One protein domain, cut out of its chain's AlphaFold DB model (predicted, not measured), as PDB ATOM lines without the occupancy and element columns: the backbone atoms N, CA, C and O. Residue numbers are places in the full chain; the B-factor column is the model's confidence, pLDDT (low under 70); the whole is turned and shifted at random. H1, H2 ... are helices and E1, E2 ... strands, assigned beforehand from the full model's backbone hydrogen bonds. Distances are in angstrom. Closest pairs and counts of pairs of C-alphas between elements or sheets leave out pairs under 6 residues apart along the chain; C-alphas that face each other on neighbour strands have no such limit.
ATOM      1  N   ALA A 521      73.093   1.590  41.196       69.94
ATOM      2  CA  ALA A 521      73.537   2.497  42.248       69.94
ATOM      3  C   ALA A 521      73.140   1.994  43.645       69.94
ATOM      4  O   ALA A 521      73.989   1.928  44.525       69.94
ATOM      5  N   GLU A 522      71.891   1.560  43.831       79.88
ATOM      6  CA  GLU A 522      71.426   1.010  45.112       79.88
ATOM      7  C   GLU A 522      72.178  -0.274  45.499       79.88
ATOM      8  O   GLU A 522      72.592  -0.430  46.646       79.88
ATOM      9  N   ALA A 523      72.403  -1.182  44.544       84.44
ATOM     10  CA  ALA A 523      73.154  -2.416  44.785       84.44
ATOM     11  C   ALA A 523      74.643  -2.172  45.102       84.44
ATOM     12  O   ALA A 523      75.251  -2.924  45.866       84.44
ATOM     13  N   LEU A 524      75.254  -1.144  44.509       78.06
ATOM     14  CA  LEU A 524      76.648  -0.778  44.776       78.06
ATOM     15  C   LEU A 524      76.818  -0.011  46.087       78.06
ATOM     16  O   LEU A 524      77.832  -0.203  46.752       78.06
ATOM     17  N   ALA A 525      75.839   0.815  46.455       70.88
ATOM     18  CA  ALA A 525      75.845   1.574  47.700       70.88
ATOM     19  C   ALA A 525      75.702   0.671  48.934       70.88
ATOM     20  O   ALA A 525      76.254   0.974  49.982       70.88
ATOM     21  N   ALA A 526      74.985  -0.452  48.826       81.19
ATOM     22  CA  ALA A 526      74.702  -1.311  49.972       81.19
ATOM     23  C   ALA A 526      75.970  -1.768  50.736       81.19
ATOM     24  O   ALA A 526      76.970  -2.177  50.141       81.19
ATOM     25  N   ARG A 527      75.898  -1.736  52.079       80.75
ATOM     26  CA  ARG A 527      77.042  -1.841  53.015       80.75
ATOM     27  C   ARG A 527      77.981  -3.024  52.746       80.75
ATOM     28  O   ARG A 527      79.192  -2.887  52.886       80.75
ATOM     29  N   PHE A 528      77.434  -4.175  52.376       87.19
ATOM     30  CA  PHE A 528      78.166  -5.419  52.132       87.19
ATOM     31  C   PHE A 528      78.105  -5.852  50.661       87.19
ATOM     32  O   PHE A 528      78.158  -7.047  50.353       87.19
ATOM     33  N   SER A 529      78.023  -4.885  49.738       90.00
ATOM     34  CA  SER A 529      78.178  -5.127  48.302       90.00
ATOM     35  C   SER A 529      79.512  -5.846  48.014       90.00
ATOM     36  O   SER A 529      80.577  -5.353  48.404       90.00
ATOM     37  N   PRO A 530      79.505  -7.039  47.386       92.12
ATOM     38  CA  PRO A 530      80.696  -7.875  47.291       92.12
ATOM     39  C   PRO A 530      81.731  -7.314  46.308       92.12
ATOM     40  O   PRO A 530      81.430  -7.007  45.153       92.12
ATOM     41  N   VAL A 531      82.991  -7.285  46.752       90.69
ATOM     42  CA  VAL A 531      84.176  -7.036  45.919       90.69
ATOM     43  C   VAL A 531      85.087  -8.254  46.016       90.69
ATOM     44  O   VAL A 531      85.546  -8.601  47.102       90.69
ATOM     45  N   VAL A 532      85.371  -8.900  44.885       92.94
ATOM     46  CA  VAL A 532      86.234 -10.089  44.824       92.94
ATOM     47  C   VAL A 532      87.515  -9.749  44.073       92.94
ATOM     48  O   VAL A 532      87.468  -9.267  42.942       92.94
ATOM     49  N   LEU A 533      88.667 -10.011  44.690       91.75
ATOM     50  CA  LEU A 533      89.960  -9.926  44.013       91.75
ATOM     51  C   LEU A 533      90.239 -11.243  43.298       91.75
ATOM     52  O   LEU A 533      90.220 -12.303  43.921       91.75
ATOM     53  N   VAL A 534      90.514 -11.186  41.997       89.06
ATOM     54  CA  VAL A 534      90.717 -12.380  41.170       89.06
ATOM     55  C   VAL A 534      92.056 -12.349  40.442       89.06
ATOM     56  O   VAL A 534      92.486 -11.313  39.933       89.06
ATOM     57  N   ARG A 535      92.708 -13.510  40.329       85.56
ATOM     58  CA  ARG A 535      93.767 -13.742  39.333       85.56
ATOM     59  C   ARG A 535      93.140 -14.378  38.103       85.56
ATOM     60  O   ARG A 535      92.533 -15.444  38.202       85.56
ATOM     61  N   ASP A 536      93.275 -13.717  36.955       72.69
ATOM     62  CA  ASP A 536      92.729 -14.202  35.687       72.69
ATOM     63  C   ASP A 536      93.798 -14.562  34.662       72.69
ATOM     64  O   ASP A 536      94.896 -14.010  34.612       72.69
ATOM     65  N   THR A 537      93.415 -15.442  33.750       64.94
ATOM     66  CA  THR A 537      94.118 -15.663  32.501       64.94
ATOM     67  C   THR A 537      93.734 -14.582  31.497       64.94
ATOM     68  O   THR A 537      92.878 -14.790  30.646       64.94
ATOM     69  N   ILE A 538      94.413 -13.438  31.562       66.62
ATOM     70  CA  ILE A 538      94.243 -12.348  30.583       66.62
ATOM     71  C   ILE A 538      94.841 -12.670  29.202       66.62
ATOM     72  O   ILE A 538      94.682 -11.912  28.251       66.62
ATOM     73  N   SER A 539      95.540 -13.803  29.079       65.56
ATOM     74  CA  SER A 539      96.021 -14.343  27.810       65.56
ATOM     75  C   SER A 539      95.955 -15.872  27.779       65.56
ATOM     76  O   SER A 539      95.908 -16.549  28.819       65.56
ATOM     77  N   SER A 540      96.047 -16.435  26.571       61.09
ATOM     78  CA  SER A 540      96.235 -17.876  26.361       61.09
ATOM     79  C   SER A 540      97.465 -18.418  27.103       61.09
ATOM     80  O   SER A 540      97.439 -19.558  27.562       61.09
ATOM     81  N   LEU A 541      98.487 -17.583  27.317       60.38
ATOM     82  CA  LEU A 541      99.728 -17.919  28.020       60.38
ATOM     83  C   LEU A 541      99.620 -17.818  29.551       60.38
ATOM     84  O   LEU A 541     100.471 -18.350  30.257       60.38
ATOM     85  N   GLY A 542      98.558 -17.197  30.074       62.88
ATOM     86  CA  GLY A 542      98.326 -17.030  31.509       62.88
ATOM     87  C   GLY A 542      98.168 -15.587  31.969       62.88
ATOM     88  O   GLY A 542      97.940 -14.709  31.131       62.88
ATOM     89  N   PRO A 543      98.206 -15.356  33.294       64.25
ATOM     90  CA  PRO A 543      98.183 -14.015  33.854       64.25
ATOM     91  C   PRO A 543      99.447 -13.278  33.403       64.25
ATOM     92  O   PRO A 543     100.544 -13.580  33.860       64.25
ATOM     93  N   LEU A 544      99.301 -12.336  32.469       62.84
ATOM     94  CA  LEU A 544     100.379 -11.414  32.079       62.84
ATOM     95  C   LEU A 544     100.440 -10.185  33.007       62.84
ATOM     96  O   LEU A 544     101.182  -9.248  32.735       62.84
ATOM     97  N   THR A 545      99.668 -10.181  34.098       66.00
ATOM     98  CA  THR A 545      99.661  -9.146  35.136       66.00
ATOM     99  C   THR A 545      99.982  -9.771  36.488       66.00
ATOM    100  O   THR A 545      99.577 -10.895  36.785       66.00
ATOM    101  N   ARG A 546     100.733  -9.034  37.315       66.81
ATOM    102  CA  ARG A 546     101.038  -9.429  38.700       66.81
ATOM    103  C   ARG A 546      99.973  -8.960  39.692       66.81
ATOM    104  O   ARG A 546      99.856  -9.546  40.764       66.81
ATOM    105  N   GLU A 547      99.201  -7.941  39.327       78.94
ATOM    106  CA  GLU A 547      98.149  -7.377  40.168       78.94
ATOM    107  C   GLU A 547      96.820  -8.128  39.985       78.94
ATOM    108  O   GLU A 547      96.454  -8.456  38.845       78.94
ATOM    109  N   PRO A 548      96.100  -8.428  41.083       83.81
ATOM    110  CA  PRO A 548      94.771  -9.016  41.015       83.81
ATOM    111  C   PRO A 548      93.755  -7.998  40.485       83.81
ATOM    112  O   PRO A 548      93.826  -6.807  40.771       83.81
ATOM    113  N   GLN A 549      92.776  -8.481  39.727       86.25
ATOM    114  CA  GLN A 549      91.684  -7.658  39.220       86.25
ATOM    115  C   GLN A 549      90.575  -7.561  40.267       86.25
ATOM    116  O   GLN A 549      90.229  -8.560  40.898       86.25
ATOM    117  N   ARG A 550      89.997  -6.370  40.434       89.56
ATOM    118  CA  ARG A 550      88.788  -6.175  41.242       89.56
ATOM    119  C   ARG A 550      87.565  -6.526  40.403       89.56
ATOM    120  O   ARG A 550      87.430  -6.021  39.296       89.56
ATOM    121  N   VAL A 551      86.695  -7.371  40.945       91.25
ATOM    122  CA  VAL A 551      85.381  -7.684  40.381       91.25
ATOM    123  C   VAL A 551      84.305  -7.220  41.355       91.25
ATOM    124  O   VAL A 551      84.323  -7.601  42.525       91.25
ATOM    125  N   THR A 552      83.381  -6.401  40.866       90.88
ATOM    126  CA  THR A 552      82.290  -5.776  41.625       90.88
ATOM    127  C   THR A 552      80.919  -6.253  41.132       90.88
ATOM    128  O   THR A 552      80.811  -6.936  40.108       90.88
ATOM    129  N   LEU A 553      79.846  -5.866  41.832       90.81
ATOM    130  CA  LEU A 553      78.485  -6.062  41.326       90.81
ATOM    131  C   LEU A 553      78.231  -5.325  40.002       90.81
ATOM    132  O   LEU A 553      77.459  -5.828  39.194       90.81
ATOM    133  N   ASP A 554      78.898  -4.199  39.734       90.38
ATOM    134  CA  ASP A 554      78.756  -3.481  38.461       90.38
ATOM    135  C   ASP A 554      79.257  -4.340  37.294       90.38
ATOM    136  O   ASP A 554      78.588  -4.470  36.271       90.38
ATOM    137  N   ASP A 555      80.390  -5.023  37.473       92.94
ATOM    138  CA  ASP A 555      80.932  -5.943  36.468       92.94
ATOM    139  C   ASP A 555      79.975  -7.110  36.194       92.94
ATOM    140  O   ASP A 555      79.752  -7.490  35.042       92.94
ATOM    141  N   LEU A 556      79.373  -7.655  37.255       94.38
ATOM    142  CA  LEU A 556      78.366  -8.709  37.153       94.38
ATOM    143  C   LEU A 556      77.095  -8.223  36.459       94.38
ATOM    144  O   LEU A 556      76.557  -8.946  35.623       94.38
ATOM    145  N   VAL A 557      76.630  -7.007  36.752       91.94
ATOM    146  CA  VAL A 557      75.469  -6.418  36.079       91.94
ATOM    147  C   VAL A 557      75.777  -6.138  34.613       91.94
ATOM    148  O   VAL A 557      74.932  -6.408  33.770       91.94
ATOM    149  N   ARG A 558      76.979  -5.674  34.263       91.06
ATOM    150  CA  ARG A 558      77.388  -5.504  32.858       91.06
ATOM    151  C   ARG A 558      77.452  -6.837  32.113       91.06
ATOM    152  O   ARG A 558      77.101  -6.888  30.938       91.06
ATOM    153  N   TYR A 559      77.880  -7.905  32.787       93.38
ATOM    154  CA  TYR A 559      77.913  -9.257  32.227       93.38
ATOM    155  C   TYR A 559      76.508  -9.866  32.071       93.38
ATOM    156  O   TYR A 559      76.207 -10.456  31.037       93.38
ATOM    157  N   HIS A 560      75.648  -9.709  33.079       94.38
ATOM    158  CA  HIS A 560      74.314 -10.317  33.135       94.38
ATOM    159  C   HIS A 560      73.220  -9.481  32.442       94.38
ATOM    160  O   HIS A 560      72.244 -10.015  31.920       94.38
ATOM    161  N   GLY A 561      73.373  -8.158  32.434       91.56
ATOM    162  CA  GLY A 561      72.505  -7.169  31.792       91.56
ATOM    163  C   GLY A 561      71.631  -6.333  32.739       91.56
ATOM    164  O   GLY A 561      71.185  -5.263  32.338       91.56
ATOM    165  N   HIS A 562      71.361  -6.784  33.970       88.12
ATOM    166  CA  HIS A 562      70.524  -6.065  34.948       88.12
ATOM    167  C   HIS A 562      70.754  -6.572  36.389       88.12
ATOM    168  O   HIS A 562      71.219  -7.696  36.562       88.12
ATOM    169  N   PRO A 563      70.415  -5.800  37.437       89.94
ATOM    170  CA  PRO A 563      70.541  -6.244  38.829       89.94
ATOM    171  C   PRO A 563      69.281  -6.997  39.322       89.94
ATOM    172  O   PRO A 563      68.479  -6.444  40.070       89.94
ATOM    173  N   CYS A 564      69.082  -8.264  38.912       93.12
ATOM    174  CA  CYS A 564      68.060  -9.140  39.530       93.12
ATOM    175  C   CYS A 564      68.423  -9.446  40.996       93.12
ATOM    176  O   CYS A 564      69.602  -9.547  41.346       93.12
ATOM    177  N   ASP A 565      67.416  -9.701  41.835       93.25
ATOM    178  CA  ASP A 565      67.604 -10.241  43.187       93.25
ATOM    179  C   ASP A 565      68.452 -11.522  43.167       93.25
ATOM    180  O   ASP A 565      69.406 -11.658  43.929       93.25
ATOM    181  N   GLY A 566      68.197 -12.415  42.209       94.56
ATOM    182  CA  GLY A 566      68.982 -13.630  42.024       94.56
ATOM    183  C   GLY A 566      70.468 -13.382  41.727       94.56
ATOM    184  O   GLY A 566      71.301 -14.181  42.149       94.56
ATOM    185  N   LEU A 567      70.822 -12.302  41.018       96.25
ATOM    186  CA  LEU A 567      72.217 -11.948  40.713       96.25
ATOM    187  C   LEU A 567      72.896 -11.465  41.987       96.25
ATOM    188  O   LEU A 567      73.974 -11.934  42.334       96.25
ATOM    189  N   VAL A 568      72.232 -10.552  42.690       95.44
ATOM    190  CA  VAL A 568      72.734  -9.930  43.913       95.44
ATOM    191  C   VAL A 568      72.964 -10.968  45.009       95.44
ATOM    192  O   VAL A 568      74.055 -11.051  45.574       95.44
ATOM    193  N   VAL A 569      71.967 -11.813  45.257       96.12
ATOM    194  CA  VAL A 569      72.026 -12.850  46.292       96.12
ATOM    195  C   VAL A 569      73.100 -13.886  45.967       96.12
ATOM    196  O   VAL A 569      73.872 -14.270  46.846       96.12
ATOM    197  N   ALA A 570      73.216 -14.297  44.699       97.19
ATOM    198  CA  ALA A 570      74.286 -15.194  44.284       97.19
ATOM    199  C   ALA A 570      75.668 -14.555  44.398       97.19
ATOM    200  O   ALA A 570      76.605 -15.234  44.814       97.19
ATOM    201  N   ALA A 571      75.813 -13.275  44.053       97.38
ATOM    202  CA  ALA A 571      77.082 -12.565  44.162       97.38
ATOM    203  C   ALA A 571      77.554 -12.516  45.613       97.38
ATOM    204  O   ALA A 571      78.692 -12.891  45.890       97.38
ATOM    205  N   ALA A 572      76.667 -12.135  46.534       97.06
ATOM    206  CA  ALA A 572      76.967 -12.083  47.960       97.06
ATOM    207  C   ALA A 572      77.316 -13.475  48.519       97.06
ATOM    208  O   ALA A 572      78.350 -13.638  49.170       97.06
ATOM    209  N   GLY A 573      76.515 -14.498  48.203       97.31
ATOM    210  CA  GLY A 573      76.737 -15.864  48.683       97.31
ATOM    211  C   GLY A 573      78.020 -16.492  48.132       97.31
ATOM    212  O   GLY A 573      78.838 -17.021  48.886       97.31
ATOM    213  N   ILE A 574      78.251 -16.400  46.821       97.81
ATOM    214  CA  ILE A 574      79.458 -16.952  46.192       97.81
ATOM    215  C   ILE A 574      80.702 -16.197  46.666       97.81
ATOM    216  O   ILE A 574      81.696 -16.846  46.988       97.81
ATOM    217  N   ALA A 575      80.662 -14.865  46.769       97.31
ATOM    218  CA  ALA A 575      81.775 -14.088  47.311       97.31
ATOM    219  C   ALA A 575      82.088 -14.480  48.764       97.31
ATOM    220  O   ALA A 575      83.258 -14.663  49.105       97.31
ATOM    221  N   HIS A 576      81.060 -14.694  49.596       97.06
ATOM    222  CA  HIS A 576      81.245 -15.184  50.960       97.06
ATOM    223  C   HIS A 576      81.891 -16.573  50.996       97.06
ATOM    224  O   HIS A 576      82.801 -16.815  51.780       97.06
ATOM    225  N   GLY A 577      81.468 -17.494  50.128       96.94
ATOM    226  CA  GLY A 577      82.102 -18.807  50.039       96.94
ATOM    227  C   GLY A 577      83.555 -18.738  49.560       96.94
ATOM    228  O   GLY A 577      84.429 -19.405  50.113       96.94
ATOM    229  N   LEU A 578      83.840 -17.902  48.561       97.25
ATOM    230  CA  LEU A 578      85.195 -17.716  48.045       97.25
ATOM    231  C   LEU A 578      86.142 -17.154  49.107       97.25
ATOM    232  O   LEU A 578      87.269 -17.636  49.200       97.25
ATOM    233  N   SER A 579      85.693 -16.224  49.954       95.19
ATOM    234  CA  SER A 579      86.529 -15.700  51.044       95.19
ATOM    235  C   SER A 579      86.873 -16.754  52.101       95.19
ATOM    236  O   SER A 579      87.897 -16.639  52.772       95.19
ATOM    237  N   ARG A 580      86.072 -17.825  52.225       95.25
ATOM    238  CA  ARG A 580      86.404 -18.987  53.066       95.25
ATOM    239  C   ARG A 580      87.425 -19.919  52.412       95.25
ATOM    240  O   ARG A 580      88.281 -20.444  53.112       95.25
ATOM    241  N   LEU A 581      87.352 -20.113  51.093       94.12
ATOM    242  CA  LEU A 581      88.279 -20.981  50.343       94.12
ATOM    243  C   LEU A 581      89.642 -20.321  50.045       94.12
ATOM    244  O   LEU A 581      90.639 -21.017  49.820       94.12
ATOM    245  N   PHE A 582      89.684 -18.987  50.023       94.19
ATOM    246  CA  PHE A 582      90.862 -18.170  49.718       94.19
ATOM    247  C   PHE A 582      91.111 -17.156  50.847       94.19
ATOM    248  O   PHE A 582      90.760 -15.983  50.714       94.19
ATOM    249  N   PRO A 583      91.703 -17.590  51.978       87.44
ATOM    250  CA  PRO A 583      91.935 -16.721  53.134       87.44
ATOM    251  C   PRO A 583      92.982 -15.624  52.878       87.44
ATOM    252  O   PRO A 583      93.039 -14.651  53.621       87.44
ATOM    253  N   ASP A 584      93.790 -15.752  51.821       85.12
ATOM    254  CA  ASP A 584      94.692 -14.709  51.316       85.12
ATOM    255  C   ASP A 584      93.957 -13.604  50.534       85.12
ATOM    256  O   ASP A 584      94.577 -12.643  50.079       85.12
ATOM    257  N   GLY A 585      92.636 -13.729  50.371       85.31
ATOM    258  CA  GLY A 585      91.761 -12.724  49.774       85.31
ATOM    259  C   GLY A 585      91.806 -12.660  48.248       85.31
ATOM    260  O   GLY A 585      91.048 -11.888  47.666       85.31
ATOM    261  N   VAL A 586      92.652 -13.461  47.586       90.19
ATOM    262  CA  VAL A 586      92.820 -13.450  46.128       90.19
ATOM    263  C   VAL A 586      92.395 -14.786  45.527       90.19
ATOM    264  O   VAL A 586      93.054 -15.810  45.685       90.19
ATOM    265  N   VAL A 587      91.309 -14.763  44.759       91.38
ATOM    266  CA  VAL A 587      90.725 -15.952  44.137       91.38
ATOM    267  C   VAL A 587      91.456 -16.292  42.841       91.38
ATOM    268  O   VAL A 587      91.383 -15.557  41.851       91.38
ATOM    269  N   ASP A 588      92.127 -17.443  42.805       88.88
ATOM    270  CA  ASP A 588      92.589 -18.038  41.549       88.88
ATOM    271  C   ASP A 588      91.424 -18.757  40.868       88.88
ATOM    272  O   ASP A 588      91.067 -19.886  41.208       88.88
ATOM    273  N   ARG A 589      90.836 -18.103  39.867       88.44
ATOM    274  CA  ARG A 589      89.666 -18.615  39.142       88.44
ATOM    275  C   ARG A 589      89.951 -19.861  38.295       88.44
ATOM    276  O   ARG A 589      89.028 -20.517  37.819       88.44
ATOM    277  N   THR A 590      91.215 -20.237  38.098       82.94
ATOM    278  CA  THR A 590      91.567 -21.511  37.444       82.94
ATOM    279  C   THR A 590      91.495 -22.707  38.402       82.94
ATOM    280  O   THR A 590      91.366 -23.860  37.964       82.94
ATOM    281  N   ASP A 591      91.509 -22.423  39.705       87.50
ATOM    282  CA  ASP A 591      91.539 -23.383  40.806       87.50
ATOM    283  C   ASP A 591      90.145 -23.657  41.402       87.50
ATOM    284  O   ASP A 591      90.015 -24.452  42.328       87.50
ATOM    285  N   VAL A 592      89.079 -23.044  40.872       91.75
ATOM    286  CA  VAL A 592      87.720 -23.180  41.425       91.75
ATOM    287  C   VAL A 592      86.840 -24.107  40.586       91.75
ATOM    288  O   VAL A 592      86.832 -24.084  39.352       91.75
ATOM    289  N   ILE A 593      86.064 -24.942  41.276       93.62
ATOM    290  CA  ILE A 593      84.915 -25.670  40.732       93.62
ATOM    291  C   ILE A 593      83.675 -25.168  41.464       93.62
ATOM    292  O   ILE A 593      83.704 -24.990  42.680       93.62
ATOM    293  N   ALA A 594      82.587 -24.966  40.732       96.31
ATOM    294  CA  ALA A 594      81.321 -24.525  41.289       96.31
ATOM    295  C   ALA A 594      80.172 -25.437  40.845       96.31
ATOM    296  O   ALA A 594      80.177 -25.983  39.739       96.31
ATOM    297  N   ALA A 595      79.161 -25.576  41.694       96.38
ATOM    298  CA  ALA A 595      77.862 -26.114  41.331       96.38
ATOM    299  C   ALA A 595      76.757 -25.143  41.744       96.38
ATOM    300  O   ALA A 595      76.790 -24.599  42.850       96.38
ATOM    301  N   THR A 596      75.782 -24.948  40.863       96.12
ATOM    302  CA  THR A 596      74.629 -24.066  41.080       96.12
ATOM    303  C   THR A 596      73.333 -24.774  40.718       96.12
ATOM    304  O   THR A 596      73.331 -25.809  40.048       96.12
ATOM    305  N   ASN A 597      72.205 -24.185  41.106       93.12
ATOM    306  CA  ASN A 597      70.914 -24.543  40.528       93.12
ATOM    307  C   ASN A 597      70.838 -24.147  39.031       93.12
ATOM    308  O   ASN A 597      71.804 -23.667  38.435       93.12
ATOM    309  N   ALA A 598      69.668 -24.341  38.416       92.06
ATOM    310  CA  ALA A 598      69.424 -23.991  37.013       92.06
ATOM    311  C   ALA A 598      69.034 -22.512  36.780       92.06
ATOM    312  O   ALA A 598      68.529 -22.189  35.706       92.06
ATOM    313  N   SER A 599      69.221 -21.626  37.766       92.94
ATOM    314  CA  SER A 599      68.981 -20.187  37.614       92.94
ATOM    315  C   SER A 599      70.047 -19.563  36.717       92.94
ATOM    316  O   SER A 599      71.242 -19.765  36.939       92.94
ATOM    317  N   ALA A 600      69.614 -18.762  35.739       91.75
ATOM    318  CA  ALA A 600      70.521 -17.975  34.907       91.75
ATOM    319  C   ALA A 600      71.328 -16.982  35.759       91.75
ATOM    320  O   ALA A 600      72.550 -16.965  35.646       91.75
ATOM    321  N   CYS A 601      70.675 -16.258  36.687       94.81
ATOM    322  CA  CYS A 601      71.359 -15.321  37.584       94.81
ATOM    323  C   CYS A 601      72.464 -16.057  38.391       94.81
ATOM    324  O   CYS A 601      73.599 -15.595  38.453       94.81
ATOM    325  N   TYR A 602      72.194 -17.251  38.948       95.44
ATOM    326  CA  TYR A 602      73.194 -17.980  39.757       95.44
ATOM    327  C   TYR A 602      74.328 -18.553  38.902       95.44
ATOM    328  O   TYR A 602      75.491 -18.510  39.309       95.44
ATOM    329  N   GLY A 603      73.992 -19.104  37.733       94.88
ATOM    330  CA  GLY A 603      74.968 -19.654  36.799       94.88
ATOM    331  C   GLY A 603      75.929 -18.587  36.276       94.88
ATOM    332  O   GLY A 603      77.132 -18.839  36.217       94.88
ATOM    333  N   ASP A 604      75.419 -17.393  35.969       96.25
ATOM    334  CA  ASP A 604      76.219 -16.265  35.494       96.25
ATOM    335  C   ASP A 604      77.182 -15.755  36.561       96.25
ATOM    336  O   ASP A 604      78.377 -15.621  36.287       96.25
ATOM    337  N   VAL A 605      76.709 -15.566  37.799       96.88
ATOM    338  CA  VAL A 605      77.591 -15.187  38.911       96.88
ATOM    339  C   VAL A 605      78.656 -16.249  39.146       96.88
ATOM    340  O   VAL A 605      79.837 -15.916  39.252       96.88
ATOM    341  N   ALA A 606      78.274 -17.529  39.207       95.94
ATOM    342  CA  ALA A 606      79.238 -18.600  39.415       95.94
ATOM    343  C   ALA A 606      80.271 -18.631  38.291       95.94
ATOM    344  O   ALA A 606      81.467 -18.692  38.569       95.94
ATOM    345  N   ALA A 607      79.855 -18.517  37.032       94.25
ATOM    346  CA  ALA A 607      80.779 -18.456  35.910       94.25
ATOM    347  C   ALA A 607      81.728 -17.249  36.007       94.25
ATOM    348  O   ALA A 607      82.932 -17.391  35.774       94.25
ATOM    349  N   TYR A 608      81.214 -16.068  36.341       94.31
ATOM    350  CA  TYR A 608      81.995 -14.835  36.336       94.31
ATOM    351  C   TYR A 608      82.955 -14.738  37.532       94.31
ATOM    352  O   TYR A 608      84.160 -14.555  37.338       94.31
ATOM    353  N   LEU A 609      82.459 -14.944  38.759       94.25
ATOM    354  CA  LEU A 609      83.260 -14.835  39.984       94.25
ATOM    355  C   LEU A 609      84.264 -15.976  40.145       94.25
ATOM    356  O   LEU A 609      85.373 -15.748  40.617       94.25
ATOM    357  N   THR A 610      83.907 -17.198  39.745       93.06
ATOM    358  CA  THR A 610      84.777 -18.366  39.965       93.06
ATOM    359  C   THR A 610      85.618 -18.737  38.751       93.06
ATOM    360  O   THR A 610      86.569 -19.490  38.897       93.06
ATOM    361  N   GLY A 611      85.270 -18.263  37.548       89.50
ATOM    362  CA  GLY A 611      85.876 -18.716  36.287       89.50
ATOM    363  C   GLY A 611      85.443 -20.117  35.844       89.50
ATOM    364  O   GLY A 611      85.847 -20.578  34.774       89.50
ATOM    365  N   ALA A 612      84.585 -20.793  36.613       89.94
ATOM    366  CA  ALA A 612      84.033 -22.085  36.256       89.94
ATOM    367  C   ALA A 612      83.242 -22.024  34.933       89.94
ATOM    368  O   ALA A 612      82.622 -21.017  34.575       89.94
ATOM    369  N   ARG A 613      83.271 -23.115  34.161       88.00
ATOM    370  CA  ARG A 613      82.601 -23.221  32.859       88.00
ATOM    371  C   ARG A 613      81.990 -24.603  32.690       88.00
ATOM    372  O   ARG A 613      82.659 -25.617  32.898       88.00
ATOM    373  N   HIS A 614      80.758 -24.635  32.187       86.31
ATOM    374  CA  HIS A 614      80.053 -25.884  31.889       86.31
ATOM    375  C   HIS A 614      80.831 -26.736  30.874       86.31
ATOM    376  O   HIS A 614      81.020 -27.934  31.058       86.31
ATOM    377  N   ARG A 615      81.399 -26.095  29.839       82.69
ATOM    378  CA  ARG A 615      82.196 -26.765  28.794       82.69
ATOM    379  C   ARG A 615      83.446 -27.476  29.328       82.69
ATOM    380  O   ARG A 615      83.911 -28.421  28.700       82.69
ATOM    381  N   TYR A 616      83.989 -27.026  30.458       78.38
ATOM    382  CA  TYR A 616      85.171 -27.625  31.086       78.38
ATOM    383  C   TYR A 616      84.817 -28.556  32.251       78.38
ATOM    384  O   TYR A 616      85.716 -29.051  32.928       78.38
ATOM    385  N   GLY A 617      83.523 -28.784  32.510       84.31
ATOM    386  CA  GLY A 617      83.061 -29.563  33.658       84.31
ATOM    387  C   GLY A 617      83.487 -28.967  35.002       84.31
ATOM    388  O   GLY A 617      83.581 -29.702  35.980       84.31
ATOM    389  N   SER A 618      83.817 -27.669  35.050       89.06
ATOM    390  CA  SER A 618      84.122 -26.949  36.291       89.06
ATOM    391  C   SER A 618      82.917 -26.200  36.850       89.06
ATOM    392  O   SER A 618      82.937 -25.844  38.020       89.06
ATOM    393  N   LEU A 619      81.872 -25.986  36.039       93.75
ATOM    394  CA  LEU A 619      80.570 -25.490  36.486       93.75
ATOM    395  C   LEU A 619      79.518 -26.581  36.279       93.75
ATOM    396  O   LEU A 619      79.256 -26.969  35.138       93.75
ATOM    397  N   VAL A 620      78.934 -27.068  37.369       94.00
ATOM    398  CA  VAL A 620      77.893 -28.103  37.362       94.00
ATOM    399  C   VAL A 620      76.535 -27.473  37.656       94.00
ATOM    400  O   VAL A 620      76.422 -26.607  38.515       94.00
ATOM    401  N   VAL A 621      75.493 -27.921  36.956       93.44
ATOM    402  CA  VAL A 621      74.115 -27.473  37.193       93.44
ATOM    403  C   VAL A 621      73.318 -28.616  37.814       93.44
ATOM    404  O   VAL A 621      73.120 -29.649  37.176       93.44
ATOM    405  N   ASP A 622      72.833 -28.423  39.040       93.38
ATOM    406  CA  ASP A 622      71.969 -29.367  39.751       93.38
ATOM    407  C   ASP A 622      70.726 -28.656  40.299       93.38
ATOM    408  O   ASP A 622      70.780 -27.865  41.239       93.38
ATOM    409  N   ARG A 623      69.561 -28.985  39.727       91.62
ATOM    410  CA  ARG A 623      68.264 -28.407  40.116       91.62
ATOM    411  C   ARG A 623      67.905 -28.656  41.584       91.62
ATOM    412  O   ARG A 623      67.069 -27.931  42.113       91.62
ATOM    413  N   LYS A 624      68.512 -29.650  42.237       92.31
ATOM    414  CA  LYS A 624      68.249 -29.987  43.643       92.31
ATOM    415  C   LYS A 624      68.914 -29.031  44.635       92.31
ATOM    416  O   LYS A 624      68.603 -29.109  45.817       92.31
ATOM    417  N   LEU A 625      69.803 -28.143  44.179       91.31
ATOM    418  CA  LEU A 625      70.530 -27.229  45.064       91.31
ATOM    419  C   LEU A 625      69.673 -26.088  45.633       91.31
ATOM    420  O   LEU A 625      70.079 -25.487  46.618       91.31
ATOM    421  N   GLY A 626      68.492 -25.799  45.073       89.38
ATOM    422  CA  GLY A 626      67.637 -24.718  45.582       89.38
ATOM    423  C   GLY A 626      68.388 -23.381  45.636       89.38
ATOM    424  O   GLY A 626      69.014 -23.004  44.649       89.38
ATOM    425  N   ASP A 627      68.362 -22.701  46.785       89.00
ATOM    426  CA  ASP A 627      69.090 -21.447  47.049       89.00
ATOM    427  C   ASP A 627      70.516 -21.676  47.609       89.00
ATOM    428  O   ASP A 627      71.008 -20.913  48.443       89.00
ATOM    429  N   ALA A 628      71.177 -22.758  47.177       94.81
ATOM    430  CA  ALA A 628      72.544 -23.098  47.564       94.81
ATOM    431  C   ALA A 628      73.517 -23.172  46.376       94.81
ATOM    432  O   ALA A 628      73.147 -23.460  45.233       94.81
ATOM    433  N   TRP A 629      74.797 -22.995  46.695       96.81
ATOM    434  CA  TRP A 629      75.946 -23.176  45.814       96.81
ATOM    435  C   TRP A 629      76.925 -24.142  46.469       96.81
ATOM    436  O   TRP A 629      77.045 -24.182  47.692       96.81
ATOM    437  N   ILE A 630      77.658 -24.907  45.668       97.50
ATOM    438  CA  ILE A 630      78.797 -25.682  46.164       97.50
ATOM    439  C   ILE A 630      80.046 -25.158  45.481       97.50
ATOM    440  O   ILE A 630      80.112 -25.155  44.256       97.50
ATOM    441  N   LEU A 631      81.026 -24.728  46.262       97.69
ATOM    442  CA  LEU A 631      82.306 -24.231  45.775       97.69
ATOM    443  C   LEU A 631      83.405 -25.174  46.248       97.69
ATOM    444  O   LEU A 631      83.369 -25.648  47.382       97.69
ATOM    445  N   ALA A 632      84.382 -25.450  45.396       95.56
ATOM    446  CA  ALA A 632      85.537 -26.247  45.766       95.56
ATOM    447  C   ALA A 632      86.820 -25.681  45.176       95.56
ATOM    448  O   ALA A 632      86.839 -25.215  44.034       95.56
ATOM    449  N   ARG A 633      87.897 -25.784  45.951       93.38
ATOM    450  CA  ARG A 633      89.248 -25.430  45.534       93.38
ATOM    451  C   ARG A 633      89.991 -26.697  45.121       93.38
ATOM    452  O   ARG A 633      90.159 -27.621  45.914       93.38
ATOM    453  N   ARG A 634      90.411 -26.772  43.857       87.31
ATOM    454  CA  ARG A 634      90.975 -27.992  43.255       87.31
ATOM    455  C   ARG A 634      92.291 -28.383  43.904       87.31
ATOM    456  O   ARG A 634      92.489 -29.560  44.188       87.31
ATOM    457  N   SER A 635      93.166 -27.410  44.131       85.81
ATOM    458  CA  SER A 635      94.506 -27.617  44.681       85.81
ATOM    459  C   SER A 635      94.499 -28.186  46.100       85.81
ATOM    460  O   SER A 635      95.391 -28.960  46.441       85.81
ATOM    461  N   THR A 636      93.495 -27.848  46.912       88.75
ATOM    462  CA  THR A 636      93.381 -28.312  48.304       88.75
ATOM    463  C   THR A 636      92.398 -29.469  48.472       88.75
ATOM    464  O   THR A 636      92.439 -30.164  49.485       88.75
ATOM    465  N   GLY A 637      91.501 -29.681  47.504       86.75
ATOM    466  CA  GLY A 637      90.393 -30.634  47.610       86.75
ATOM    467  C   GLY A 637      89.272 -30.175  48.548       86.75
ATOM    468  O   GLY A 637      88.304 -30.908  48.743       86.75
ATOM    469  N   GLU A 638      89.379 -28.975  49.120       93.81
ATOM    470  CA  GLU A 638      88.380 -28.418  50.021       93.81
ATOM    471  C   GLU A 638      87.105 -28.056  49.260       93.81
ATOM    472  O   GLU A 638      87.156 -27.432  48.198       93.81
ATOM    473  N   ALA A 639      85.956 -28.442  49.814       96.62
ATOM    474  CA  ALA A 639      84.646 -28.141  49.266       96.62
ATOM    475  C   ALA A 639      83.733 -27.586  50.360       96.62
ATOM    476  O   ALA A 639      83.739 -28.064  51.494       96.62
ATOM    477  N   ILE A 640      82.926 -26.594  50.002       97.69
ATOM    478  CA  ILE A 640      81.940 -25.969  50.877       97.69
ATOM    479  C   ILE A 640      80.600 -25.863  50.159       97.69
ATOM    480  O   ILE A 640      80.542 -25.658  48.945       97.69
ATOM    481  N   ARG A 641      79.513 -25.970  50.915       97.88
ATOM    482  CA  ARG A 641      78.173 -25.586  50.495       97.88
ATOM    483  C   ARG A 641      77.837 -24.249  51.142       97.88
ATOM    484  O   ARG A 641      77.885 -24.133  52.360       97.88
ATOM    485  N   VAL A 642      77.475 -23.270  50.324       97.75
ATOM    486  CA  VAL A 642      76.932 -21.987  50.775       97.75
ATOM    487  C   VAL A 642      75.432 -22.002  50.533       97.75
ATOM    488  O   VAL A 642      75.008 -22.348  49.432       97.75
ATOM    489  N   ARG A 643      74.622 -21.649  51.527       96.88
ATOM    490  CA  ARG A 643      73.155 -21.631  51.423       96.88
ATOM    491  C   ARG A 643      72.613 -20.341  52.019       96.88
ATOM    492  O   ARG A 643      73.070 -19.931  53.080       96.88
ATOM    493  N   LEU A 644      71.635 -19.721  51.363       95.44
ATOM    494  CA  LEU A 644      70.889 -18.615  51.968       95.44
ATOM    495  C   LEU A 644      70.164 -19.103  53.234       95.44
ATOM    496  O   LEU A 644      69.505 -20.146  53.197       95.44
ATOM    497  N   ARG A 645      70.283 -18.373  54.345       95.00
ATOM    498  CA  ARG A 645      69.618 -18.741  55.600       95.00
ATOM    499  C   ARG A 645      68.101 -18.685  55.481       95.00
ATOM    500  O   ARG A 645      67.528 -17.839  54.788       95.00
ATOM    501  N   ASP A 646      67.456 -19.581  56.217       90.69
ATOM    502  CA  ASP A 646      66.004 -19.622  56.319       90.69
ATOM    503  C   ASP A 646      65.493 -18.313  56.959       90.69
ATOM    504  O   ASP A 646      66.072 -17.806  57.916       90.69
ATOM    505  N   GLY A 647      64.421 -17.741  56.402       88.06
ATOM    506  CA  GLY A 647      63.822 -16.488  56.883       88.06
ATOM    507  C   GLY A 647      64.366 -15.196  56.262       88.06
ATOM    508  O   GLY A 647      63.718 -14.166  56.409       88.06
ATOM    509  N   ILE A 648      65.483 -15.235  55.523       92.62
ATOM    510  CA  ILE A 648      66.003 -14.046  54.815       92.62
ATOM    511  C   ILE A 648      65.170 -13.741  53.563       92.62
ATOM    512  O   ILE A 648      64.807 -12.598  53.294       92.62
ATOM    513  N   LYS A 649      64.819 -14.775  52.791       93.25
ATOM    514  CA  LYS A 649      63.937 -14.621  51.630       93.25
ATOM    515  C   LYS A 649      62.493 -14.386  52.097       93.25
ATOM    516  O   LYS A 649      61.978 -15.227  52.838       93.25
ATOM    517  N   PRO A 650      61.802 -13.321  51.642       92.62
ATOM    518  CA  PRO A 650      60.430 -13.051  52.061       92.62
ATOM    519  C   PRO A 650      59.498 -14.232  51.764       92.62
ATOM    520  O   PRO A 650      59.401 -14.684  50.623       92.62
ATOM    521  N   ALA A 651      58.776 -14.712  52.782       91.06
ATOM    522  CA  ALA A 651      57.938 -15.910  52.672       91.06
ATOM    523  C   ALA A 651      56.811 -15.777  51.629       91.06
ATOM    524  O   ALA A 651      56.395 -16.766  51.026       91.06
ATOM    525  N   GLU A 652      56.331 -14.553  51.386       91.62
ATOM    526  CA  GLU A 652      55.285 -14.280  50.396       91.62
ATOM    527  C   GLU A 652      55.794 -14.219  48.949       91.62
ATOM    528  O   GLU A 652      55.011 -14.430  48.019       91.62
ATOM    529  N   LEU A 653      57.093 -13.975  48.737       91.62
ATOM    530  CA  LEU A 653      57.657 -13.735  47.409       91.62
ATOM    531  C   LEU A 653      57.467 -14.935  46.454       91.62
ATOM    532  O   LEU A 653      56.921 -14.720  45.371       91.62
ATOM    533  N   PRO A 654      57.771 -16.198  46.827       90.12
ATOM    534  CA  PRO A 654      57.559 -17.343  45.933       90.12
ATOM    535  C   PRO A 654      56.097 -17.529  45.503       90.12
ATOM    536  O   PRO A 654      55.821 -17.900  44.361       90.12
ATOM    537  N   ALA A 655      55.146 -17.259  46.404       90.50
ATOM    538  CA  ALA A 655      53.720 -17.364  46.106       90.50
ATOM    539  C   ALA A 655      53.261 -16.255  45.145       90.50
ATOM    540  O   ALA A 655      52.468 -16.510  44.238       90.50
ATOM    541  N   LEU A 656      53.776 -15.033  45.312       91.69
ATOM    542  CA  LEU A 656      53.494 -13.914  44.412       91.69
ATOM    543  C   LEU A 656      54.114 -14.127  43.026       91.69
ATOM    544  O   LEU A 656      53.431 -13.916  42.026       91.69
ATOM    545  N   GLU A 657      55.347 -14.629  42.947       89.88
ATOM    546  CA  GLU A 657      55.983 -15.007  41.679       89.88
ATOM    547  C   GLU A 657      55.211 -16.119  40.958       89.88
ATOM    548  O   GLU A 657      55.009 -16.051  39.746       89.88
ATOM    549  N   ALA A 658      54.738 -17.136  41.688       89.56
ATOM    550  CA  ALA A 658      53.916 -18.202  41.119       89.56
ATOM    551  C   ALA A 658      52.587 -17.664  40.566       89.56
ATOM    552  O   ALA A 658      52.173 -18.058  39.476       89.56
ATOM    553  N   ARG A 659      51.947 -16.724  41.276       89.81
ATOM    554  CA  ARG A 659      50.747 -16.025  40.791       89.81
ATOM    555  C   ARG A 659      51.036 -15.197  39.545       89.81
ATOM    556  O   ARG A 659      50.234 -15.225  38.622       89.81
ATOM    557  N   LEU A 660      52.169 -14.497  39.499       89.56
ATOM    558  CA  LEU A 660      52.567 -13.683  38.350       89.56
ATOM    559  C   LEU A 660      52.834 -14.550  37.109       89.56
ATOM    560  O   LEU A 660      52.439 -14.166  36.018       89.56
ATOM    561  N   ARG A 661      53.394 -15.759  37.273       87.50
ATOM    562  CA  ARG A 661      53.546 -16.745  36.181       87.50
ATOM    563  C   ARG A 661      52.220 -17.335  35.680       87.50
ATOM    564  O   ARG A 661      52.186 -17.849  34.568       87.50
ATOM    565  N   ALA A 662      51.171 -17.324  36.504       86.81
ATOM    566  CA  ALA A 662      49.868 -17.923  36.201       86.81
ATOM    567  C   ALA A 662      48.791 -16.905  35.774       86.81
ATOM    568  O   ALA A 662      47.698 -17.313  35.386       86.81
ATOM    569  N   ALA A 663      49.071 -15.605  35.879       80.25
ATOM    570  CA  ALA A 663      48.164 -14.512  35.539       80.25
ATOM    571  C   ALA A 663      48.663 -13.745  34.305       80.25
ATOM    572  O   ALA A 663      49.836 -13.840  33.954       80.25
ATOM    573  N   ASP A 664      47.818 -12.893  33.719       81.50
ATOM    574  CA  ASP A 664      48.196 -11.958  32.641       81.50
ATOM    575  C   ASP A 664      49.044 -10.765  33.151       81.50
ATOM    576  O   ASP A 664      48.908  -9.640  32.677       81.50
ATOM    577  N   CYS A 665      49.909 -10.994  34.148       83.31
ATOM    578  CA  CYS A 665      50.847 -10.017  34.711       83.31
ATOM    579  C   CYS A 665      50.214  -8.644  35.057       83.31
ATOM    580  O   CYS A 665      50.609  -7.625  34.488       83.31
ATOM    581  N   PRO A 666      49.247  -8.570  35.995       86.25
ATOM    582  CA  PRO A 666      48.611  -7.301  36.347       86.25
ATOM    583  C   PRO A 666      49.642  -6.291  36.898       86.25
ATOM    584  O   PRO A 666      50.447  -6.681  37.751       86.25
ATOM    585  N   PRO A 667      49.612  -5.007  36.475       84.69
ATOM    586  CA  PRO A 667      50.618  -4.002  36.849       84.69
ATOM    587  C   PRO A 667      50.856  -3.881  38.358       84.69
ATOM    588  O   PRO A 667      52.000  -3.820  38.800       84.69
ATOM    589  N   GLU A 668      49.785  -3.951  39.152       84.31
ATOM    590  CA  GLU A 668      49.832  -3.904  40.621       84.31
ATOM    591  C   GLU A 668      50.684  -5.047  41.207       84.31
ATOM    592  O   GLU A 668      51.457  -4.869  42.150       84.31
ATOM    593  N   LEU A 669      50.533  -6.254  40.645       85.62
ATOM    594  CA  LEU A 669      51.246  -7.447  41.094       85.62
ATOM    595  C   LEU A 669      52.707  -7.409  40.641       85.62
ATOM    596  O   LEU A 669      53.573  -7.808  41.414       85.62
ATOM    597  N   ILE A 670      52.979  -6.905  39.429       85.94
ATOM    598  CA  ILE A 670      54.347  -6.670  38.948       85.94
ATOM    599  C   ILE A 670      55.068  -5.716  39.899       85.94
ATOM    600  O   ILE A 670      56.131  -6.065  40.406       85.94
ATOM    601  N   ALA A 671      54.477  -4.552  40.177       85.38
ATOM    602  CA  ALA A 671      55.088  -3.539  41.029       85.38
ATOM    603  C   ALA A 671      55.357  -4.077  42.442       85.38
ATOM    604  O   ALA A 671      56.445  -3.886  42.981       85.38
ATOM    605  N   ARG A 672      54.411  -4.835  43.015       88.38
ATOM    606  CA  ARG A 672      54.599  -5.484  44.320       88.38
ATOM    607  C   ARG A 672      55.740  -6.506  44.316       88.38
ATOM    608  O   ARG A 672      56.508  -6.550  45.272       88.38
ATOM    609  N   VAL A 673      55.836  -7.345  43.284       90.62
ATOM    610  CA  VAL A 673      56.913  -8.345  43.178       90.62
ATOM    611  C   VAL A 673      58.268  -7.660  42.999       90.62
ATOM    612  O   VAL A 673      59.211  -8.026  43.692       90.62
ATOM    613  N   GLN A 674      58.356  -6.640  42.141       90.38
ATOM    614  CA  GLN A 674      59.588  -5.877  41.914       90.38
ATOM    615  C   GLN A 674      60.084  -5.192  43.190       90.38
ATOM    616  O   GLN A 674      61.262  -5.306  43.520       90.38
ATOM    617  N   ASP A 675      59.189  -4.548  43.939       88.38
ATOM    618  CA  ASP A 675      59.533  -3.896  45.202       88.38
ATOM    619  C   ASP A 675      60.021  -4.904  46.259       88.38
ATOM    620  O   ASP A 675      61.025  -4.671  46.934       88.38
ATOM    621  N   LEU A 676      59.366  -6.067  46.370       91.38
ATOM    622  CA  LEU A 676      59.803  -7.140  47.270       91.38
ATOM    623  C   LEU A 676      61.165  -7.714  46.875       91.38
ATOM    624  O   LEU A 676      61.992  -7.952  47.751       91.38
ATOM    625  N   GLN A 677      61.412  -7.923  45.580       93.69
ATOM    626  CA  GLN A 677      62.703  -8.392  45.068       93.69
ATOM    627  C   GLN A 677      63.807  -7.362  45.321       93.69
ATOM    628  O   GLN A 677      64.881  -7.724  45.799       93.69
ATOM    629  N   ARG A 678      63.528  -6.073  45.082       92.88
ATOM    630  CA  ARG A 678      64.439  -4.964  45.396       92.88
ATOM    631  C   ARG A 678      64.779  -4.943  46.886       92.88
ATOM    632  O   ARG A 678      65.957  -4.937  47.234       92.88
ATOM    633  N   ARG A 679      63.775  -4.974  47.768       90.12
ATOM    634  CA  ARG A 679      63.983  -4.977  49.228       90.12
ATOM    635  C   ARG A 679      64.742  -6.207  49.706       90.12
ATOM    636  O   ARG A 679      65.657  -6.064  50.502       90.12
ATOM    637  N   PHE A 680      64.412  -7.389  49.193       94.62
ATOM    638  CA  PHE A 680      65.127  -8.626  49.507       94.62
ATOM    639  C   PHE A 680      66.607  -8.557  49.100       94.62
ATOM    640  O   PHE A 680      67.482  -8.895  49.892       94.62
ATOM    641  N   ALA A 681      66.898  -8.077  47.890       94.44
ATOM    642  CA  ALA A 681      68.267  -7.917  47.416       94.44
ATOM    643  C   ALA A 681      69.067  -6.938  48.289       94.44
ATOM    644  O   ALA A 681      70.196  -7.239  48.676       94.44
ATOM    645  N   LEU A 682      68.472  -5.791  48.633       89.06
ATOM    646  CA  LEU A 682      69.111  -4.797  49.496       89.06
ATOM    647  C   LEU A 682      69.297  -5.303  50.924       89.06
ATOM    648  O   LEU A 682      70.354  -5.068  51.500       89.06
ATOM    649  N   ASP A 683      68.329  -6.034  51.475       92.12
ATOM    650  CA  ASP A 683      68.437  -6.653  52.798       92.12
ATOM    651  C   ASP A 683      69.630  -7.617  52.864       92.12
ATOM    652  O   ASP A 683      70.452  -7.528  53.775       92.12
ATOM    653  N   VAL A 684      69.809  -8.462  51.843       93.94
ATOM    654  CA  VAL A 684      70.972  -9.360  51.750       93.94
ATOM    655  C   VAL A 684      72.287  -8.585  51.667       93.94
ATOM    656  O   VAL A 684      73.250  -8.966  52.328       93.94
ATOM    657  N   LEU A 685      72.345  -7.493  50.898       90.75
ATOM    658  CA  LEU A 685      73.552  -6.664  50.787       90.75
ATOM    659  C   LEU A 685      73.790  -5.731  51.980       90.75
ATOM    660  O   LEU A 685      74.867  -5.156  52.090       90.75
ATOM    661  N   SER A 686      72.811  -5.549  52.860       84.44
ATOM    662  CA  SER A 686      72.928  -4.666  54.028       84.44
ATOM    663  C   SER A 686      73.272  -5.430  55.306       84.44
ATOM    664  O   SER A 686      73.567  -4.815  56.329       84.44
ATOM    665  N   ARG A 687      73.308  -6.766  55.243       89.38
ATOM    666  CA  ARG A 687      73.704  -7.657  56.338       89.38
ATOM    667  C   ARG A 687      75.146  -8.137  56.176       89.38
ATOM    668  O   ARG A 687      75.571  -8.407  55.049       89.38
ATOM    669  N   PRO A 688      75.885  -8.346  57.282       92.00
ATOM    670  CA  PRO A 688      77.121  -9.110  57.236       92.00
ATOM    671  C   PRO A 688      76.880 -10.446  56.511       92.00
ATOM    672  O   PRO A 688      75.910 -11.141  56.820       92.00
ATOM    673  N   PRO A 689      77.743 -10.870  55.570       92.50
ATOM    674  CA  PRO A 689      77.481 -12.082  54.790       92.50
ATOM    675  C   PRO A 689      77.306 -13.354  55.638       92.50
ATOM    676  O   PRO A 689      76.560 -14.254  55.259       92.50
ATOM    677  N   ALA A 690      77.942 -13.415  56.812       91.94
ATOM    678  CA  ALA A 690      77.788 -14.520  57.759       91.94
ATOM    679  C   ALA A 690      76.393 -14.591  58.414       91.94
ATOM    680  O   ALA A 690      76.048 -15.631  58.976       91.94
ATOM    681  N   ASP A 691      75.600 -13.521  58.336       94.00
ATOM    682  CA  ASP A 691      74.230 -13.459  58.855       94.00
ATOM    683  C   ASP A 691      73.196 -13.809  57.786       94.00
ATOM    684  O   ASP A 691      72.105 -14.270  58.114       94.00
ATOM    685  N   ALA A 692      73.544 -13.629  56.509       93.19
ATOM    686  CA  ALA A 692      72.694 -13.984  55.377       93.19
ATOM    687  C   ALA A 692      72.918 -15.427  54.888       93.19
ATOM    688  O   ALA A 692      71.987 -16.046  54.367       93.19
ATOM    689  N   PHE A 693      74.124 -15.985  55.059       97.75
ATOM    690  CA  PHE A 693      74.503 -17.275  54.477       97.75
ATOM    691  C   PHE A 693      75.070 -18.267  55.500       97.75
ATOM    692  O   PHE A 693      75.923 -17.940  56.322       97.75
ATOM    693  N   ASP A 694      74.642 -19.525  55.382       96.75
ATOM    694  CA  ASP A 694      75.275 -20.676  56.024       96.75
ATOM    695  C   ASP A 694      76.403 -21.211  55.143       96.75
ATOM    696  O   ASP A 694      76.228 -21.370  53.932       96.75
ATOM    697  N   VAL A 695      77.541 -21.548  55.757       96.56
ATOM    698  CA  VAL A 695      78.654 -22.231  55.088       96.56
ATOM    699  C   VAL A 695      78.916 -23.568  55.773       96.56
ATOM    700  O   VAL A 695      79.357 -23.622  56.917       96.56
ATOM    701  N   GLU A 696      78.661 -24.653  55.050       96.94
ATOM    702  CA  GLU A 696      78.873 -26.032  55.488       96.94
ATOM    703  C   GLU A 696      80.091 -26.613  54.761       96.94
ATOM    704  O   GLU A 696      80.149 -26.608  53.530       96.94
ATOM    705  N   ARG A 697      81.072 -27.147  55.494       95.50
ATOM    706  CA  ARG A 697      82.197 -27.865  54.879       95.50
ATOM    707  C   ARG A 697      81.744 -29.247  54.416       95.50
ATOM    708  O   ARG A 697      81.128 -29.986  55.174       95.50
ATOM    709  N   LEU A 698      82.100 -29.614  53.190       94.50
ATOM    710  CA  LEU A 698      81.844 -30.932  52.620       94.50
ATOM    711  C   LEU A 698      83.128 -31.767  52.634       94.50
ATOM    712  O   LEU A 698      84.222 -31.237  52.447       94.50
ATOM    713  N   GLU A 699      83.000 -33.087  52.785       87.00
ATOM    714  CA  GLU A 699      84.151 -34.004  52.723       87.00
ATOM    715  C   GLU A 699      84.863 -33.960  51.364       87.00
ATOM    716  O   GLU A 699      86.081 -34.098  51.282       87.00
TER     717      GLU A 699
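Overview. This is residues 521 to 699 of the 720 residues of the protein "FmdE domain-containing protein" of Acidobacteria bacterium (UniProt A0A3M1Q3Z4). Two helices side by side, H3 and H4, cover one face of a strongly twisted five-stranded sheet whose other face is bare; a small three-stranded sheet packs on residues 571 to 581 of H3 and 608 to 610 of H4. The helical hairpin H5 and H6 makes one end of the long axis, the loop of residues 536 to 548 the other. The printed part has 179 residues with seven named helices and eight named strands, along the chain H1 E1 E2 H2 H3 E3 E4 H4 E5 E6 E7 H5 H6 H7 E8; the class is mixed, and the sheets, both mixed in direction, run E5 E4 E6 E7 E8 and E2 E1 E3. The whole is compact, with a radius of gyration of the C-alphas of 16.6 A, and only just elongated, spanning 53 by 35 by 31 A.

Arrangement. After H1, residues 521 to 525, E1, residues 532 to 535, and E2, residues 549 to 551, form an antiparallel hairpin, with N 532 and O 551 within hydrogen-bond range at 2.9 A. H2, residues 553 to 560, only just touches H1, with 3 pairs of C-alphas within 8 A, the closest those of Leu 524 and Leu 553, 6.6 A. H3, residues 565 to 581, is the hub, touching four helices. E3, residues 586 to 588, is parallel to E1, with N 587 and O 533 at 2.8 A. E4, residues 592 to 596, H4, residues 600 to 610, and E5, residues 619 to 621, form a strand-helix-strand unit, two parallel neighbour strands with a helix between, its crossover right-handed; N 620 and O 594 are 2.9 A apart. H3 and H4 touch at a shallow tilt of 29 degrees, the same way, the closest C-alphas those of Leu 567 and Cys 601, 4.7 A. E6, residues 628 to 633, is antiparallel to E4, with N 595 and O 630 at 2.8 A, and forms a hairpin with E7, residues 639 to 644, with N 629 and O 642 at 2.8 A. H5, residues 653 to 662, and H6, residues 667 to 686, touch at a shallow tilt of 32 degrees, opposite ways, closest at C-alphas 656 and 673, 6.7 A. Residues 677 to 685 alone of H6 touch H3, closest at C-alphas 681 and 565, 4.9 A. H7, residues 689 to 692, touches H3, closest at C-alphas 689 and 576, 6.2 A. E8, residues 693 to 698, is antiparallel to E7, with N 641 and O 696 at 2.8 A. H3 and H4 are on the same face of the five-stranded sheet, making two layers, helices over strands, at heights of 7.8 A and 9.0 A. In H1 to H6 every O i to N i+4 pair is within hydrogen-bond range; H7 is too short for one.

Along the chain. H1 begins at C-alpha 521, (73.537, 2.497, 42.248). H3 measures 24.4 A, H6 28.2 A and E6 17.0 A from first to last C-alpha. E8 ends at C-alpha 698, (81.844, -30.932, 52.620).

Size, cuts and confidence. The two C-alphas farthest apart, those of Leu 541 and Glu 668, are 53.3 A apart. The printed part has no cut, and E1 to E2 is the long link. Residue 521 and residues 537 to 546 have pLDDT under 70.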